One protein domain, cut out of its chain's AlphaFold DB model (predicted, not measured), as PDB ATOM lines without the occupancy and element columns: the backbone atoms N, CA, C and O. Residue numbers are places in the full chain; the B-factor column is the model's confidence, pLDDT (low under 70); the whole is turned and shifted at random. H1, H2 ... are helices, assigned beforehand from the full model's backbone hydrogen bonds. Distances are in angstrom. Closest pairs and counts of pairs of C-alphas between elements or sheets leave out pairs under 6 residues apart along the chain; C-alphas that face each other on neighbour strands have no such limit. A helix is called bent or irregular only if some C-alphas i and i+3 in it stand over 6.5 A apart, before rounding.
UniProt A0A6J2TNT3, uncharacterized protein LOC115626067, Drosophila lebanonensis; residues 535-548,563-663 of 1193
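This is residues 535 to 548 and 563 to 663 of the 1193 residues of the protein "uncharacterized protein LOC115626067" of Drosophila lebanonensis (UniProt A0A6J2TNT3). Two long helices, H3 and H6, run opposite ways and meet along part of their length, with H1 packed on both to make a three-helix up-and-down bundle, in which each helix runs against the one before it. The hairpin of H4 and H5 folds back along H6 on another side of it from H1, while the small helices H2 and H7 touch each other at the far end of the long pair, near the start of H3 and the end of H6. The printed part has 115 residues with seven named helices, H1 to H7 in chain order, and no named strand; its class is all helix. It is elongated, spanning 51 by 27 by 26 A, and only just compact, close to loose, with a radius of gyration of the C-alphas of 15.7 A.

H3, residues 568 to 590, and H6, residues 625 to 647, are the hubs, touching three helices each. H3 touches H6 with residues 581 to 588 alone, closest at the C-alphas of Ala 588 and Asn 638, 5.5 A apart, at a shallow tilt of 30 degrees, opposite ways. H1, residues 536 to 548, touches H6, the closest C-alphas being those of Ala 543 and Thr 637 at 5.1 A; they run the same way at a shallow tilt of 34 degrees, only just short of steep. H1 also touches H3, closest at the C-alphas of Ala 539 and Leu 587, 7.2 A apart, opposite ways at a shallow tilt of 30 degrees. H5, residues 609 to 619, forms a helical hairpin with H6, closest at the C-alphas of Ile 619 and Lys 628, 5.8 A. H4, residues 596 to 602, forms another with H5, closest at the C-alphas of Ile 598 and Leu 615, 6.5 A. H2, residues 563 to 566, touches H7, residues 649 to 653, closest at the C-alphas of Ala 566 and Ala 651, 5.5 A. H2 and H3 touch only at the corner, closest at the C-alphas of Leu 565 and Thr 574, 5.7 A. Every O i to N i+4 pair is within hydrogen-bond range in H1, H4, H5, H6 and H7, against 17 of 19 in H3; H2 is too short for such a pair.

H3 is 33.6 A long and irregular, with C-alphas 569 and 572 7.4 A apart. H6 is 32.9 A long, from C-alpha 625 at (245.263, 271.168, 284.531) to C-alpha 647 at (242.277, 300.400, 269.797). H1 is 19.2 A long and begins with C-alpha 536 at (236.703, 276.432, 275.649); H5 is 15.2 A long.

The two C-alphas farthest apart are those of Ser 568 and Asp 623, at 51.1 A. Residues 549 to 562 are not printed, and C-alphas 548 and 563 are 20.2 A apart across that cut. Of the links printed whole, H4 to H5 is short and the others are tight. The mean pLDDT of the printed part is 84.2, with residue 605 and residues 653 to 663 under 70.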
ATOM      1  N   ASP A 535     233.342 276.303 271.956       80.00
ATOM      2  CA  ASP A 535     233.652 275.867 273.321       80.00
ATOM      3  C   ASP A 535     234.962 276.477 273.883       80.00
ATOM      4  O   ASP A 535     235.459 277.485 273.375       80.00
ATOM      5  N   ASP A 536     235.478 275.938 275.000       82.00
ATOM      6  CA  ASP A 536     236.703 276.432 275.649       82.00
ATOM      7  C   ASP A 536     237.930 276.357 274.704       82.00
ATOM      8  O   ASP A 536     238.813 277.214 274.774       82.00
ATOM      9  N   GLU A 537     238.013 275.342 273.839       84.50
ATOM     10  CA  GLU A 537     239.146 275.123 272.943       84.50
ATOM     11  C   GLU A 537     239.057 275.990 271.678       84.50
ATOM     12  O   GLU A 537     240.028 276.674 271.343       84.50
ATOM     13  N   GLU A 538     237.890 276.073 271.021       88.19
ATOM     14  CA  GLU A 538     237.723 277.004 269.893       88.19
ATOM     15  C   GLU A 538     237.881 278.465 270.340       88.19
ATOM     16  O   GLU A 538     238.394 279.298 269.585       88.19
ATOM     17  N   ALA A 539     237.514 278.791 271.585       88.56
ATOM     18  CA  ALA A 539     237.740 280.119 272.146       88.56
ATOM     19  C   ALA A 539     239.222 280.492 272.225       88.56
ATOM     20  O   ALA A 539     239.573 281.649 271.982       88.56
ATOM     21  N   GLN A 540     240.099 279.526 272.509       90.62
ATOM     22  CA  GLN A 540     241.541 279.748 272.522       90.62
ATOM     23  C   GLN A 540     242.063 280.127 271.131       90.62
ATOM     24  O   GLN A 540     242.854 281.063 270.996       90.62
ATOM     25  N   VAL A 541     241.596 279.432 270.089       92.88
ATOM     26  CA  VAL A 541     241.981 279.723 268.702       92.88
ATOM     27  C   VAL A 541     241.493 281.104 268.274       92.88
ATOM     28  O   VAL A 541     242.251 281.873 267.686       92.88
ATOM     29  N   LEU A 542     240.251 281.459 268.612       94.19
ATOM     30  CA  LEU A 542     239.709 282.782 268.303       94.19
ATOM     31  C   LEU A 542     240.431 283.897 269.066       94.19
ATOM     32  O   LEU A 542     240.696 284.945 268.482       94.19
ATOM     33  N   ALA A 543     240.811 283.675 270.327       94.25
ATOM     34  CA  ALA A 543     241.641 284.617 271.075       94.25
ATOM     35  C   ALA A 543     243.015 284.811 270.408       94.25
ATOM     36  O   ALA A 543     243.464 285.949 270.266       94.25
ATOM     37  N   ALA A 544     243.644 283.736 269.918       94.38
ATOM     38  CA  ALA A 544     244.886 283.825 269.152       94.38
ATOM     39  C   ALA A 544     244.702 284.601 267.835       94.38
ATOM     40  O   ALA A 544     245.522 285.452 267.513       94.38
ATOM     41  N   ALA A 545     243.605 284.385 267.105       95.62
ATOM     42  CA  ALA A 545     243.307 285.146 265.892       95.62
ATOM     43  C   ALA A 545     243.064 286.643 266.178       95.62
ATOM     44  O   ALA A 545     243.499 287.499 265.410       95.62
ATOM     45  N   VAL A 546     242.400 286.980 267.290       96.69
ATOM     46  CA  VAL A 546     242.209 288.375 267.726       96.69
ATOM     47  C   VAL A 546     243.523 289.008 268.191       96.69
ATOM     48  O   VAL A 546     243.725 290.203 267.974       96.69
ATOM     49  N   ARG A 547     244.448 288.235 268.766       95.19
ATOM     50  CA  ARG A 547     245.792 288.726 269.095       95.19
ATOM     51  C   ARG A 547     246.520 289.227 267.847       95.19
ATOM     52  O   ARG A 547     247.039 290.338 267.892       95.19
ATOM     53  N   GLU A 548     246.474 288.498 266.729       95.12
ATOM     54  CA  GLU A 548     247.081 288.950 265.460       95.12
ATOM     55  C   GLU A 548     246.465 290.276 264.969       95.12
ATOM     56  O   GLU A 548     247.164 291.178 264.498       95.12
ATOM     57  N   TYR A 563     243.281 307.435 263.031       77.62
ATOM     58  CA  TYR A 563     242.288 308.320 262.432       77.62
ATOM     59  C   TYR A 563     241.717 307.793 261.114       77.62
ATOM     60  O   TYR A 563     240.508 307.887 260.921       77.62
ATOM     61  N   TYR A 564     242.531 307.117 260.288       81.75
ATOM     62  CA  TYR A 564     242.084 306.537 259.019       81.75
ATOM     63  C   TYR A 564     240.900 305.581 259.190       81.75
ATOM     64  O   TYR A 564     240.074 305.450 258.300       81.75
ATOM     65  N   LEU A 565     240.760 304.933 260.351       84.56
ATOM     66  CA  LEU A 565     239.647 304.019 260.634       84.56
ATOM     67  C   LEU A 565     238.275 304.711 260.644       84.56
ATOM     68  O   LEU A 565     237.251 304.026 260.557       84.56
ATOM     69  N   ALA A 566     238.235 306.036 260.781       79.31
ATOM     70  CA  ALA A 566     237.009 306.814 260.681       79.31
ATOM     71  C   ALA A 566     236.715 307.318 259.261       79.31
ATOM     72  O   ALA A 566     235.620 307.823 259.060       79.31
ATOM     73  N   GLU A 567     237.611 307.134 258.291       81.94
ATOM     74  CA  GLU A 567     237.404 307.573 256.904       81.94
ATOM     75  C   GLU A 567     236.575 306.548 256.116       81.94
ATOM     76  O   GLU A 567     236.646 305.334 256.372       81.94
ATOM     77  N   SER A 568     235.794 307.001 255.129       78.31
ATOM     78  CA  SER A 568     234.894 306.141 254.337       78.31
ATOM     79  C   SER A 568     235.579 304.958 253.671       78.31
ATOM     80  O   SER A 568     235.030 303.850 253.681       78.31
ATOM     81  N   ALA A 569     236.791 305.148 253.145       86.31
ATOM     82  CA  ALA A 569     237.570 304.070 252.540       86.31
ATOM     83  C   ALA A 569     237.844 302.925 253.542       86.31
ATOM     84  O   ALA A 569     237.841 301.744 253.187       86.31
ATOM     85  N   PHE A 570     237.998 303.213 254.830       89.38
ATOM     86  CA  PHE A 570     238.304 302.185 255.825       89.38
ATOM     87  C   PHE A 570     237.099 301.764 256.666       89.38
ATOM     88  O   PHE A 570     237.207 300.804 257.428       89.38
ATOM     89  N   HIS A 571     235.921 302.370 256.473       84.94
ATOM     90  CA  HIS A 571     234.686 301.943 257.137       84.94
ATOM     91  C   HIS A 571     234.443 300.425 257.088       84.94
ATOM     92  O   HIS A 571     234.091 299.866 258.130       84.94
ATOM     93  N   PRO A 572     234.605 299.713 255.949       87.50
ATOM     94  CA  PRO A 572     234.350 298.274 255.920       87.50
ATOM     95  C   PRO A 572     235.328 297.489 256.806       87.50
ATOM     96  O   PRO A 572     234.906 296.576 257.518       87.50
ATOM     97  N   THR A 573     236.601 297.899 256.837       90.94
ATOM     98  CA  THR A 573     237.613 297.369 257.762       90.94
ATOM     99  C   THR A 573     237.203 297.619 259.209       90.94
ATOM    100  O   THR A 573     237.102 296.677 259.992       90.94
ATOM    101  N   THR A 574     236.869 298.862 259.553       89.50
ATOM    102  CA  THR A 574     236.463 299.255 260.908       89.50
ATOM    103  C   THR A 574     235.234 298.490 261.382       89.50
ATOM    104  O   THR A 574     235.224 297.953 262.490       89.50
ATOM    105  N   ARG A 575     234.207 298.355 260.534       84.75
ATOM    106  CA  ARG A 575     233.011 297.555 260.838       84.75
ATOM    107  C   ARG A 575     233.360 296.096 261.076       84.75
ATOM    108  O   ARG A 575     232.830 295.508 262.015       84.75
ATOM    109  N   LYS A 576     234.263 295.520 260.274       87.06
ATOM    110  CA  LYS A 576     234.724 294.142 260.469       87.06
ATOM    111  C   LYS A 576     235.445 293.986 261.808       87.06
ATOM    112  O   LYS A 576     235.102 293.073 262.548       87.06
ATOM    113  N   CYS A 577     236.337 294.909 262.172       92.19
ATOM    114  CA  CYS A 577     236.990 294.920 263.483       92.19
ATOM    115  C   CYS A 577     235.983 295.051 264.638       92.19
ATOM    116  O   CYS A 577     236.123 294.366 265.649       92.19
ATOM    117  N   ILE A 578     234.937 295.875 264.494       87.12
ATOM    118  CA  ILE A 578     233.864 295.977 265.497       87.12
ATOM    119  C   ILE A 578     233.059 294.671 265.580       87.12
ATOM    120  O   ILE A 578     232.702 294.245 266.677       87.12
ATOM    121  N   SER A 579     232.782 294.004 264.457       83.75
ATOM    122  CA  SER A 579     232.150 292.678 264.461       83.75
ATOM    123  C   SER A 579     233.017 291.642 265.178       83.75
ATOM    124  O   SER A 579     232.493 290.907 266.017       83.75
ATOM    125  N   THR A 580     234.331 291.645 264.940       91.19
ATOM    126  CA  THR A 580     235.302 290.811 265.662       91.19
ATOM    127  C   THR A 580     235.298 291.122 267.162       91.19
ATOM    128  O   THR A 580     235.235 290.203 267.976       91.19
ATOM    129  N   TYR A 581     235.259 292.404 267.548       92.31
ATOM    130  CA  TYR A 581     235.120 292.823 268.946       92.31
ATOM    131  C   TYR A 581     233.822 292.306 269.583       92.31
ATOM    132  O   TYR A 581     233.832 291.735 270.672       92.31
ATOM    133  N   ASN A 582     232.689 292.471 268.899       84.94
ATOM    134  CA  ASN A 582     231.390 292.024 269.397       84.94
ATOM    135  C   ASN A 582     231.348 290.504 269.585       84.94
ATOM    136  O   ASN A 582     230.744 290.025 270.545       84.94
ATOM    137  N   MET A 583     231.984 289.756 268.682       89.31
ATOM    138  CA  MET A 583     232.140 288.311 268.793       89.31
ATOM    139  C   MET A 583     232.977 287.941 270.027       89.31
ATOM    140  O   MET A 583     232.487 287.204 270.883       89.31
ATOM    141  N   ILE A 584     234.193 288.486 270.170       90.56
ATOM    142  CA  ILE A 584     235.109 288.099 271.258       90.56
ATOM    143  C   ILE A 584     234.589 288.562 272.622       90.56
ATOM    144  O   ILE A 584     234.700 287.840 273.605       90.56
ATOM    145  N   SER A 585     233.906 289.709 272.674       89.00
ATOM    146  CA  SER A 585     233.282 290.227 273.894       89.00
ATOM    147  C   SER A 585     232.124 289.357 274.389       89.00
ATOM    148  O   SER A 585     231.942 289.211 275.598       89.00
ATOM    149  N   ARG A 586     231.325 288.769 273.485       84.62
ATOM    150  CA  ARG A 586     230.296 287.788 273.876       84.62
ATOM    151  C   ARG A 586     230.949 286.525 274.418       84.62
ATOM    152  O   ARG A 586     230.617 286.106 275.520       84.62
ATOM    153  N   LEU A 587     231.944 286.012 273.702       85.50
ATOM    154  CA  LEU A 587     232.682 284.825 274.111       85.50
ATOM    155  C   LEU A 587     233.336 284.996 275.493       85.50
ATOM    156  O   LEU A 587     233.170 284.153 276.368       85.50
ATOM    157  N   ALA A 588     233.979 286.140 275.741       88.19
ATOM    158  CA  ALA A 588     234.592 286.480 277.025       88.19
ATOM    159  C   ALA A 588     233.606 286.438 278.210       88.19
ATOM    160  O   ALA A 588     234.009 286.126 279.334       88.19
ATOM    161  N   LYS A 589     232.325 286.758 277.971       85.38
ATOM    162  CA  LYS A 589     231.260 286.747 278.989       85.38
ATOM    163  C   LYS A 589     230.728 285.346 279.273       85.38
ATOM    164  O   LYS A 589     230.367 285.078 280.419       85.38
ATOM    165  N   ASP A 590     230.684 284.497 278.252       85.06
ATOM    166  CA  ASP A 590     230.141 283.140 278.343       85.06
ATOM    167  C   ASP A 590     231.156 282.146 278.942       85.06
ATOM    168  O   ASP A 590     230.762 281.139 279.536       85.06
ATOM    169  N   LEU A 591     232.459 282.452 278.862       87.25
ATOM    170  CA  LEU A 591     233.524 281.624 279.434       87.25
ATOM    171  C   LEU A 591     233.452 281.521 280.976       87.25
ATOM    172  O   LEU A 591     233.191 282.509 281.676       87.25
ATOM    173  N   PRO A 592     233.755 280.340 281.553       86.62
ATOM    174  CA  PRO A 592     233.736 280.135 282.996       86.62
ATOM    175  C   PRO A 592     234.797 280.987 283.707       86.62
ATOM    176  O   PRO A 592     235.961 281.031 283.315       86.62
ATOM    177  N   ARG A 593     234.401 281.639 284.807       87.56
ATOM    178  CA  ARG A 593     235.298 282.512 285.583       87.56
ATOM    179  C   ARG A 593     236.426 281.718 286.264       87.56
ATOM    180  O   ARG A 593     236.165 280.625 286.779       87.56
ATOM    181  N   PRO A 594     237.641 282.290 286.367       91.81
ATOM    182  CA  PRO A 594     238.763 281.674 287.070       91.81
ATOM    183  C   PRO A 594     238.540 281.683 288.593       91.81
ATOM    184  O   PRO A 594     237.593 282.310 289.090       91.81
ATOM    185  N   PRO A 595     239.428 281.035 289.377       92.25
ATOM    186  CA  PRO A 595     239.402 281.113 290.833       92.25
ATOM    187  C   PRO A 595     239.275 282.551 291.353       92.25
ATOM    188  O   PRO A 595     239.859 283.495 290.819       92.25
ATOM    189  N   LYS A 596     238.522 282.724 292.446       89.31
ATOM    190  CA  LYS A 596     238.150 284.043 292.983       89.31
ATOM    191  C   LYS A 596     239.356 284.939 293.313       89.31
ATOM    192  O   LYS A 596     239.218 286.158 293.256       89.31
ATOM    193  N   SER A 597     240.522 284.371 293.644       88.31
ATOM    194  CA  SER A 597     241.765 285.132 293.860       88.31
ATOM    195  C   SER A 597     242.208 285.875 292.596       88.31
ATOM    196  O   SER A 597     242.415 287.088 292.650       88.31
ATOM    197  N   ILE A 598     242.255 285.165 291.466       89.31
ATOM    198  CA  ILE A 598     242.620 285.673 290.139       89.31
ATOM    199  C   ILE A 598     241.570 286.678 289.662       89.31
ATOM    200  O   ILE A 598     241.910 287.812 289.329       89.31
ATOM    201  N   TYR A 599     240.284 286.312 289.730       89.38
ATOM    202  CA  TYR A 599     239.188 287.194 289.313       89.38
ATOM    203  C   TYR A 599     239.182 288.524 290.087       89.38
ATOM    204  O   TYR A 599     239.052 289.598 289.509       89.38
ATOM    205  N   ASN A 600     239.386 288.487 291.408       88.50
ATOM    206  CA  ASN A 600     239.422 289.704 292.219       88.50
ATOM    207  C   ASN A 600     240.628 290.600 291.907       88.50
ATOM    208  O   ASN A 600     240.525 291.811 292.089       88.50
ATOM    209  N   LYS A 601     241.776 290.040 291.506       86.81
ATOM    210  CA  LYS A 601     242.940 290.832 291.080       86.81
ATOM    211  C   LYS A 601     242.686 291.498 289.729       86.81
ATOM    212  O   LYS A 601     242.963 292.684 289.599       86.81
ATOM    213  N   PHE A 602     242.094 290.763 288.791       86.00
ATOM    214  CA  PHE A 602     241.682 291.279 287.487       86.00
ATOM    215  C   PHE A 602     240.738 292.492 287.621       86.00
ATOM    216  O   PHE A 602     240.933 293.503 286.961       86.00
ATOM    217  N   MET A 603     239.780 292.458 288.555       82.62
ATOM    218  CA  MET A 603     238.787 293.533 288.743       82.62
ATOM    219  C   MET A 603     239.298 294.813 289.445       82.62
ATOM    220  O   MET A 603     238.521 295.749 289.631       82.62
ATOM    221  N   LYS A 604     240.559 294.882 289.902       78.50
ATOM    222  CA  LYS A 604     241.056 295.997 290.743       78.50
ATOM    223  C   LYS A 604     241.483 297.259 289.979       78.50
ATOM    224  O   LYS A 604     241.754 298.266 290.631       78.50
ATOM    225  N   GLY A 605     241.545 297.238 288.648       66.56
ATOM    226  CA  GLY A 605     241.975 298.386 287.841       66.56
ATOM    227  C   GLY A 605     242.040 298.074 286.341       66.56
ATOM    228  O   GLY A 605     241.672 296.968 285.951       66.56
ATOM    229  N   PRO A 606     242.481 299.033 285.503       74.56
ATOM    230  CA  PRO A 606     242.683 298.795 284.074       74.56
ATOM    231  C   PRO A 606     243.743 297.709 283.860       74.56
ATOM    232  O   PRO A 606     244.728 297.640 284.600       74.56
ATOM    233  N   LEU A 607     243.536 296.861 282.855       79.56
ATOM    234  CA  LEU A 607     244.468 295.790 282.530       79.56
ATOM    235  C   LEU A 607     245.760 296.364 281.958       79.56
ATOM    236  O   LEU A 607     245.776 296.951 280.884       79.56
ATOM    237  N   SER A 608     246.862 296.167 282.676       85.25
ATOM    238  CA  SER A 608     248.205 296.403 282.156       85.25
ATOM    239  C   SER A 608     248.856 295.081 281.764       85.25
ATOM    240  O   SER A 608     248.616 294.048 282.394       85.25
ATOM    241  N   GLN A 609     249.767 295.123 280.791       86.50
ATOM    242  CA  GLN A 609     250.569 293.960 280.400       86.50
ATOM    243  C   GLN A 609     251.278 293.312 281.607       86.50
ATOM    244  O   GLN A 609     251.275 292.092 281.756       86.50
ATOM    245  N   SER A 610     251.792 294.129 282.534       88.44
ATOM    246  CA  SER A 610     252.424 293.657 283.773       88.44
ATOM    247  C   SER A 610     251.479 292.864 284.685       88.44
ATOM    248  O   SER A 610     251.896 291.868 285.276       88.44
ATOM    249  N   LEU A 611     250.211 293.277 284.795       89.00
ATOM    250  CA  LEU A 611     249.203 292.570 285.583       89.00
ATOM    251  C   LEU A 611     248.830 291.243 284.915       89.00
ATOM    252  O   LEU A 611     248.740 290.224 285.593       89.00
ATOM    253  N   VAL A 612     248.657 291.232 283.590       90.56
ATOM    254  CA  VAL A 612     248.349 290.010 282.830       90.56
ATOM    255  C   VAL A 612     249.466 288.978 282.975       90.56
ATOM    256  O   VAL A 612     249.188 287.803 283.209       90.56
ATOM    257  N   GLU A 613     250.731 289.399 282.923       91.88
ATOM    258  CA  GLU A 613     251.878 288.516 283.160       91.88
ATOM    259  C   GLU A 613     251.929 287.964 284.593       91.88
ATOM    260  O   GLU A 613     252.274 286.794 284.787       91.88
ATOM    261  N   GLU A 614     251.577 288.768 285.604       91.62
ATOM    262  CA  GLU A 614     251.447 288.301 286.991       91.62
ATOM    263  C   GLU A 614     250.350 287.234 287.106       91.62
ATOM    264  O   GLU A 614     250.592 286.155 287.652       91.62
ATOM    265  N   LEU A 615     249.166 287.503 286.549       92.31
ATOM    266  CA  LEU A 615     248.038 286.571 286.572       92.31
ATOM    267  C   LEU A 615     248.352 285.282 285.812       92.31
ATOM    268  O   LEU A 615     248.037 284.203 286.302       92.31
ATOM    269  N   ARG A 616     249.031 285.364 284.662       93.56
ATOM    270  CA  ARG A 616     249.482 284.192 283.899       93.56
ATOM    271  C   ARG A 616     250.432 283.321 284.726       93.56
ATOM    272  O   ARG A 616     250.289 282.100 284.729       93.56
ATOM    273  N   LYS A 617     251.373 283.922 285.467       93.31
ATOM    274  CA  LYS A 617     252.260 283.191 286.393       93.31
ATOM    275  C   LYS A 617     251.483 282.528 287.533       93.31
ATOM    276  O   LYS A 617     251.772 281.380 287.858       93.31
ATOM    277  N   GLU A 618     250.498 283.217 288.113       93.25
ATOM    278  CA  GLU A 618     249.633 282.658 289.162       93.25
ATOM    279  C   GLU A 618     248.785 281.489 288.634       93.25
ATOM    280  O   GLU A 618     248.751 280.429 289.252       93.25
ATOM    281  N   ILE A 619     248.173 281.625 287.456       93.62
ATOM    282  CA  ILE A 619     247.382 280.562 286.819       93.62
ATOM    283  C   ILE A 619     248.246 279.335 286.498       93.62
ATOM    284  O   ILE A 619     247.829 278.209 286.755       93.62
ATOM    285  N   ASN A 620     249.470 279.531 286.000       92.94
ATOM    286  CA  ASN A 620     250.399 278.435 285.708       92.94
ATOM    287  C   ASN A 620     250.851 277.657 286.956       92.94
ATOM    288  O   ASN A 620     251.397 276.567 286.813       92.94
ATOM    289  N   SER A 621     250.632 278.195 288.160       92.69
ATOM    290  CA  SER A 621     250.927 277.513 289.427       92.69
ATOM    291  C   SER A 621     249.772 276.644 289.954       92.69
ATOM    292  O   SER A 621     249.902 276.041 291.015       92.69
ATOM    293  N   ILE A 622     248.638 276.585 289.242       93.06
ATOM    294  CA  ILE A 622     247.475 275.758 289.598       93.06
ATOM    295  C   ILE A 622     247.747 274.288 289.247       93.06
ATOM    296  O   ILE A 622     248.056 273.975 288.101       93.06
ATOM    297  N   ASP A 623     247.552 273.389 290.218       91.06
ATOM    298  CA  ASP A 623     247.789 271.945 290.054       91.06
ATOM    299  C   ASP A 623     246.755 271.243 289.146       91.06
ATOM    300  O   ASP A 623     247.067 270.250 288.490       91.06
ATOM    301  N   ASP A 624     245.506 271.724 289.122       92.69
ATOM    302  CA  ASP A 624     244.442 271.167 288.276       92.69
ATOM    303  C   ASP A 624     244.562 271.697 286.840       92.69
ATOM    304  O   ASP A 624     244.236 272.853 286.554       92.69
ATOM    305  N   GLU A 625     244.997 270.825 285.930       90.94
ATOM    306  CA  GLU A 625     245.263 271.168 284.531       90.94
ATOM    307  C   GLU A 625     244.023 271.695 283.792       90.94
ATOM    308  O   GLU A 625     244.130 272.594 282.957       90.94
ATOM    309  N   LYS A 626     242.819 271.214 284.131       87.06
ATOM    310  CA  LYS A 626     241.575 271.667 283.494       87.06
ATOM    311  C   LYS A 626     241.190 273.066 283.969       87.06
ATOM    312  O   LYS A 626     240.761 273.897 283.168       87.06
ATOM    313  N   VAL A 627     241.344 273.339 285.265       89.31
ATOM    314  CA  VAL A 627     241.104 274.674 285.838       89.31
ATOM    315  C   VAL A 627     242.144 275.671 285.335       89.31
ATOM    316  O   VAL A 627     241.787 276.803 284.997       89.31
ATOM    317  N   LYS A 628     243.409 275.251 285.245       92.06
ATOM    318  CA  LYS A 628     244.509 276.030 284.674       92.06
ATOM    319  C   LYS A 628     244.212 276.423 283.227       92.06
ATOM    320  O   LYS A 628     244.185 277.616 282.937       92.06
ATOM    321  N   MET A 629     243.906 275.457 282.354       88.25
ATOM    322  CA  MET A 629     243.597 275.716 280.941       88.25
ATOM    323  C   MET A 629     242.420 276.684 280.779       88.25
ATOM    324  O   MET A 629     242.561 277.715 280.127       88.25
ATOM    325  N   ARG A 630     241.295 276.439 281.463       90.31
ATOM    326  CA  ARG A 630     240.127 277.341 281.422       90.31
ATOM    327  C   ARG A 630     240.436 278.751 281.908       90.31
ATOM    328  O   ARG A 630     239.950 279.722 281.339       90.31
ATOM    329  N   SER A 631     241.250 278.871 282.956       92.69
ATOM    330  CA  SER A 631     241.642 280.174 283.499       92.69
ATOM    331  C   SER A 631     242.557 280.941 282.541       92.69
ATOM    332  O   SER A 631     242.443 282.163 282.464       92.69
ATOM    333  N   LEU A 632     243.434 280.247 281.802       92.00
ATOM    334  CA  LEU A 632     244.267 280.850 280.756       92.00
ATOM    335  C   LEU A 632     243.417 281.331 279.581       92.00
ATOM    336  O   LEU A 632     243.532 282.495 279.213       92.00
ATOM    337  N   VAL A 633     242.524 280.487 279.055       91.56
ATOM    338  CA  VAL A 633     241.616 280.866 277.957       91.56
ATOM    339  C   VAL A 633     240.762 282.067 278.353       91.56
ATOM    340  O   VAL A 633     240.656 283.029 277.595       91.56
ATOM    341  N   TRP A 634     240.211 282.067 279.572       93.38
ATOM    342  CA  TRP A 634     239.462 283.207 280.094       93.38
ATOM    343  C   TRP A 634     240.317 284.480 280.163       93.38
ATOM    344  O   TRP A 634     239.862 285.537 279.724       93.38
ATOM    345  N   LEU A 635     241.549 284.394 280.684       93.00
ATOM    346  CA  LEU A 635     242.442 285.547 280.808       93.00
ATOM    347  C   LEU A 635     242.829 286.110 279.437       93.00
ATOM    348  O   LEU A 635     242.750 287.321 279.253       93.00
ATOM    349  N   GLU A 636     243.218 285.258 278.485       92.25
ATOM    350  CA  GLU A 636     243.635 285.688 277.145       92.25
ATOM    351  C   GLU A 636     242.469 286.271 276.352       92.25
ATOM    352  O   GLU A 636     242.590 287.362 275.804       92.25
ATOM    353  N   THR A 637     241.303 285.623 276.383       93.50
ATOM    354  CA  THR A 637     240.102 286.133 275.706       93.50
ATOM    355  C   THR A 637     239.714 287.512 276.240       93.50
ATOM    356  O   THR A 637     239.455 288.426 275.458       93.50
ATOM    357  N   ASN A 638     239.705 287.705 277.565       92.38
ATOM    358  CA  ASN A 638     239.379 289.003 278.161       92.38
ATOM    359  C   ASN A 638     240.466 290.054 277.888       92.38
ATOM    360  O   ASN A 638     240.138 291.198 277.592       92.38
ATOM    361  N   TRP A 639     241.746 289.681 277.944       92.38
ATOM    362  CA  TRP A 639     242.854 290.589 277.646       92.38
ATOM    363  C   TRP A 639     242.809 291.101 276.204       92.38
ATOM    364  O   TRP A 639     242.844 292.311 275.979       92.38
ATOM    365  N   GLU A 640     242.663 290.202 275.229       94.06
ATOM    366  CA  GLU A 640     242.597 290.590 273.820       94.06
ATOM    367  C   GLU A 640     241.295 291.343 273.492       94.06
ATOM    368  O   GLU A 640     241.304 292.245 272.653       94.06
ATOM    369  N   THR A 641     240.195 291.050 274.199       93.12
ATOM    370  CA  THR A 641     238.946 291.829 274.108       93.12
ATOM    371  C   THR A 641     239.150 293.277 274.551       93.12
ATOM    372  O   THR A 641     238.709 294.192 273.854       93.12
ATOM    373  N   GLU A 642     239.811 293.504 275.691       90.31
ATOM    374  CA  GLU A 642     240.057 294.853 276.214       90.31
ATOM    375  C   GLU A 642     241.057 295.628 275.343       90.31
ATOM    376  O   GLU A 642     240.804 296.789 275.031       90.31
ATOM    377  N   ARG A 643     242.128 294.991 274.842       92.44
ATOM    378  CA  ARG A 643     243.045 295.625 273.871       92.44
ATOM    379  C   ARG A 643     242.318 296.075 272.607       92.44
ATOM    380  O   ARG A 643     242.464 297.220 272.184       92.44
ATOM    381  N   LEU A 644     241.498 295.194 272.026       92.44
ATOM    382  CA  LEU A 644     240.734 295.521 270.823       92.44
ATOM    383  C   LEU A 644     239.721 296.638 271.103       92.44
ATOM    384  O   LEU A 644     239.509 297.521 270.267       92.44
ATOM    385  N   TYR A 645     239.120 296.638 272.297       88.88
ATOM    386  CA  TYR A 645     238.292 297.746 272.745       88.88
ATOM    387  C   TYR A 645     239.102 299.047 272.774       88.88
ATOM    388  O   TYR A 645     238.679 300.020 272.161       88.88
ATOM    389  N   GLU A 646     240.266 299.102 273.409       86.62
ATOM    390  CA  GLU A 646     241.071 300.328 273.461       86.62
ATOM    391  C   GLU A 646     241.460 300.847 272.068       86.62
ATOM    392  O   GLU A 646     241.263 302.031 271.787       86.62
ATOM    393  N   PHE A 647     241.904 299.981 271.155       87.19
ATOM    394  CA  PHE A 647     242.277 300.400 269.797       87.19
ATOM    395  C   PHE A 647     241.101 300.946 268.975       87.19
ATOM    396  O   PHE A 647     241.264 301.876 268.187       87.19
ATOM    397  N   LEU A 648     239.890 300.430 269.198       86.06
ATOM    398  CA  LEU A 648     238.673 300.916 268.541       86.06
ATOM    399  C   LEU A 648     238.106 302.206 269.164       86.06
ATOM    400  O   LEU A 648     237.039 302.664 268.751       86.06
ATOM    401  N   ASP A 649     238.777 302.818 270.146       81.31
ATOM    402  CA  ASP A 649     238.282 304.020 270.827       81.31
ATOM    403  C   ASP A 649     238.087 305.212 269.883       81.31
ATOM    404  O   ASP A 649     237.057 305.885 269.951       81.31
ATOM    405  N   TYR A 650     239.021 305.432 268.951       74.94
ATOM    406  CA  TYR A 650     238.890 306.495 267.953       74.94
ATOM    407  C   TYR A 650     237.662 306.277 267.053       74.94
ATOM    408  O   TYR A 650     236.840 307.179 266.885       74.94
ATOM    409  N   ALA A 651     237.483 305.056 266.540       74.25
ATOM    410  CA  ALA A 651     236.328 304.692 265.722       74.25
ATOM    411  C   ALA A 651     235.002 304.850 266.494       74.25
ATOM    412  O   ALA A 651     234.035 305.399 265.966       74.25
ATOM    413  N   ARG A 652     234.956 304.444 267.772       76.25
ATOM    414  CA  ARG A 652     233.763 304.596 268.627       76.25
ATOM    415  C   ARG A 652     233.427 306.051 268.943       76.25
ATOM    416  O   ARG A 652     232.252 306.409 268.929       76.25
ATOM    417  N   LYS A 653     234.426 306.898 269.222       67.25
ATOM    418  CA  LYS A 653     234.229 308.347 269.436       67.25
ATOM    419  C   LYS A 653     233.585 309.020 268.221       67.25
ATOM    420  O   LYS A 653     232.782 309.941 268.395       67.25
ATOM    421  N   ASN A 654     233.882 308.500 267.032       63.34
ATOM    422  CA  ASN A 654     233.301 308.905 265.754       63.34
ATOM    423  C   ASN A 654     232.053 308.090 265.359       63.34
ATOM    424  O   ASN A 654     231.665 308.086 264.197       63.34
ATOM    425  N   GLU A 655     231.390 307.424 266.317       61.16
ATOM    426  CA  GLU A 655     230.122 306.700 266.111       61.16
ATOM    427  C   GLU A 655     230.157 305.587 265.052       61.16
ATOM    428  O   GLU A 655     229.107 305.174 264.556       61.16
ATOM    429  N   MET A 656     231.330 305.036 264.731       58.69
ATOM    430  CA  MET A 656     231.389 303.847 263.885       58.69
ATOM    431  C   MET A 656     230.728 302.687 264.624       58.69
ATOM    432  O   MET A 656     231.222 302.211 265.647       58.69
ATOM    433  N   GLN A 657     229.577 302.256 264.115       52.78
ATOM    434  CA  GLN A 657     228.853 301.097 264.617       52.78
ATOM    435  C   GLN A 657     229.200 299.880 263.756       52.78
ATOM    436  O   GLN A 657     229.341 299.980 262.536       52.78
ATOM    437  N   GLY A 658     229.344 298.721 264.399       43.09
ATOM    438  CA  GLY A 658     229.389 297.446 263.691       43.09
ATOM    439  C   GLY A 658     228.037 297.158 263.046       43.09
ATOM    440  O   GLY A 658     227.020 297.730 263.438       43.09
ATOM    441  N   ASP A 659     228.020 296.257 262.069       37.03
ATOM    442  CA  ASP A 659     226.790 295.810 261.418       37.03
ATOM    443  C   ASP A 659     225.975 294.965 262.413       37.03
ATOM    444  O   ASP A 659     226.104 293.744 262.502       37.03
ATOM    445  N   SER A 660     225.229 295.633 263.294       32.19
ATOM    446  CA  SER A 660     224.409 294.986 264.306       32.19
ATOM    447  C   SER A 660     222.944 295.094 263.918       32.19
ATOM    448  O   SER A 660     222.264 296.081 264.191       32.19
ATOM    449  N   SER A 661     222.424 293.975 263.428       29.47
ATOM    450  CA  SER A 661     221.006 293.601 263.426       29.47
ATOM    451  C   SER A 661     220.337 293.632 264.824       29.47
ATOM    452  O   SER A 661     219.126 293.413 264.942       29.47
ATOM    453  N   LEU A 662     221.092 293.976 265.877       29.77
ATOM    454  CA  LEU A 662     220.682 294.212 267.261       29.77
ATOM    455  C   LEU A 662     220.636 295.717 267.580       29.77
ATOM    456  O   LEU A 662     221.607 296.272 268.073       29.77
ATOM    457  N   GLY A 663     219.479 296.340 267.337       32.31
ATOM    458  CA  GLY A 663     219.051 297.583 267.996       32.31
ATOM    459  C   GLY A 663     219.974 298.790 267.816       32.31
ATOM    460  O   GLY A 663     220.846 299.043 268.640       32.31
TER     461      GLY A 663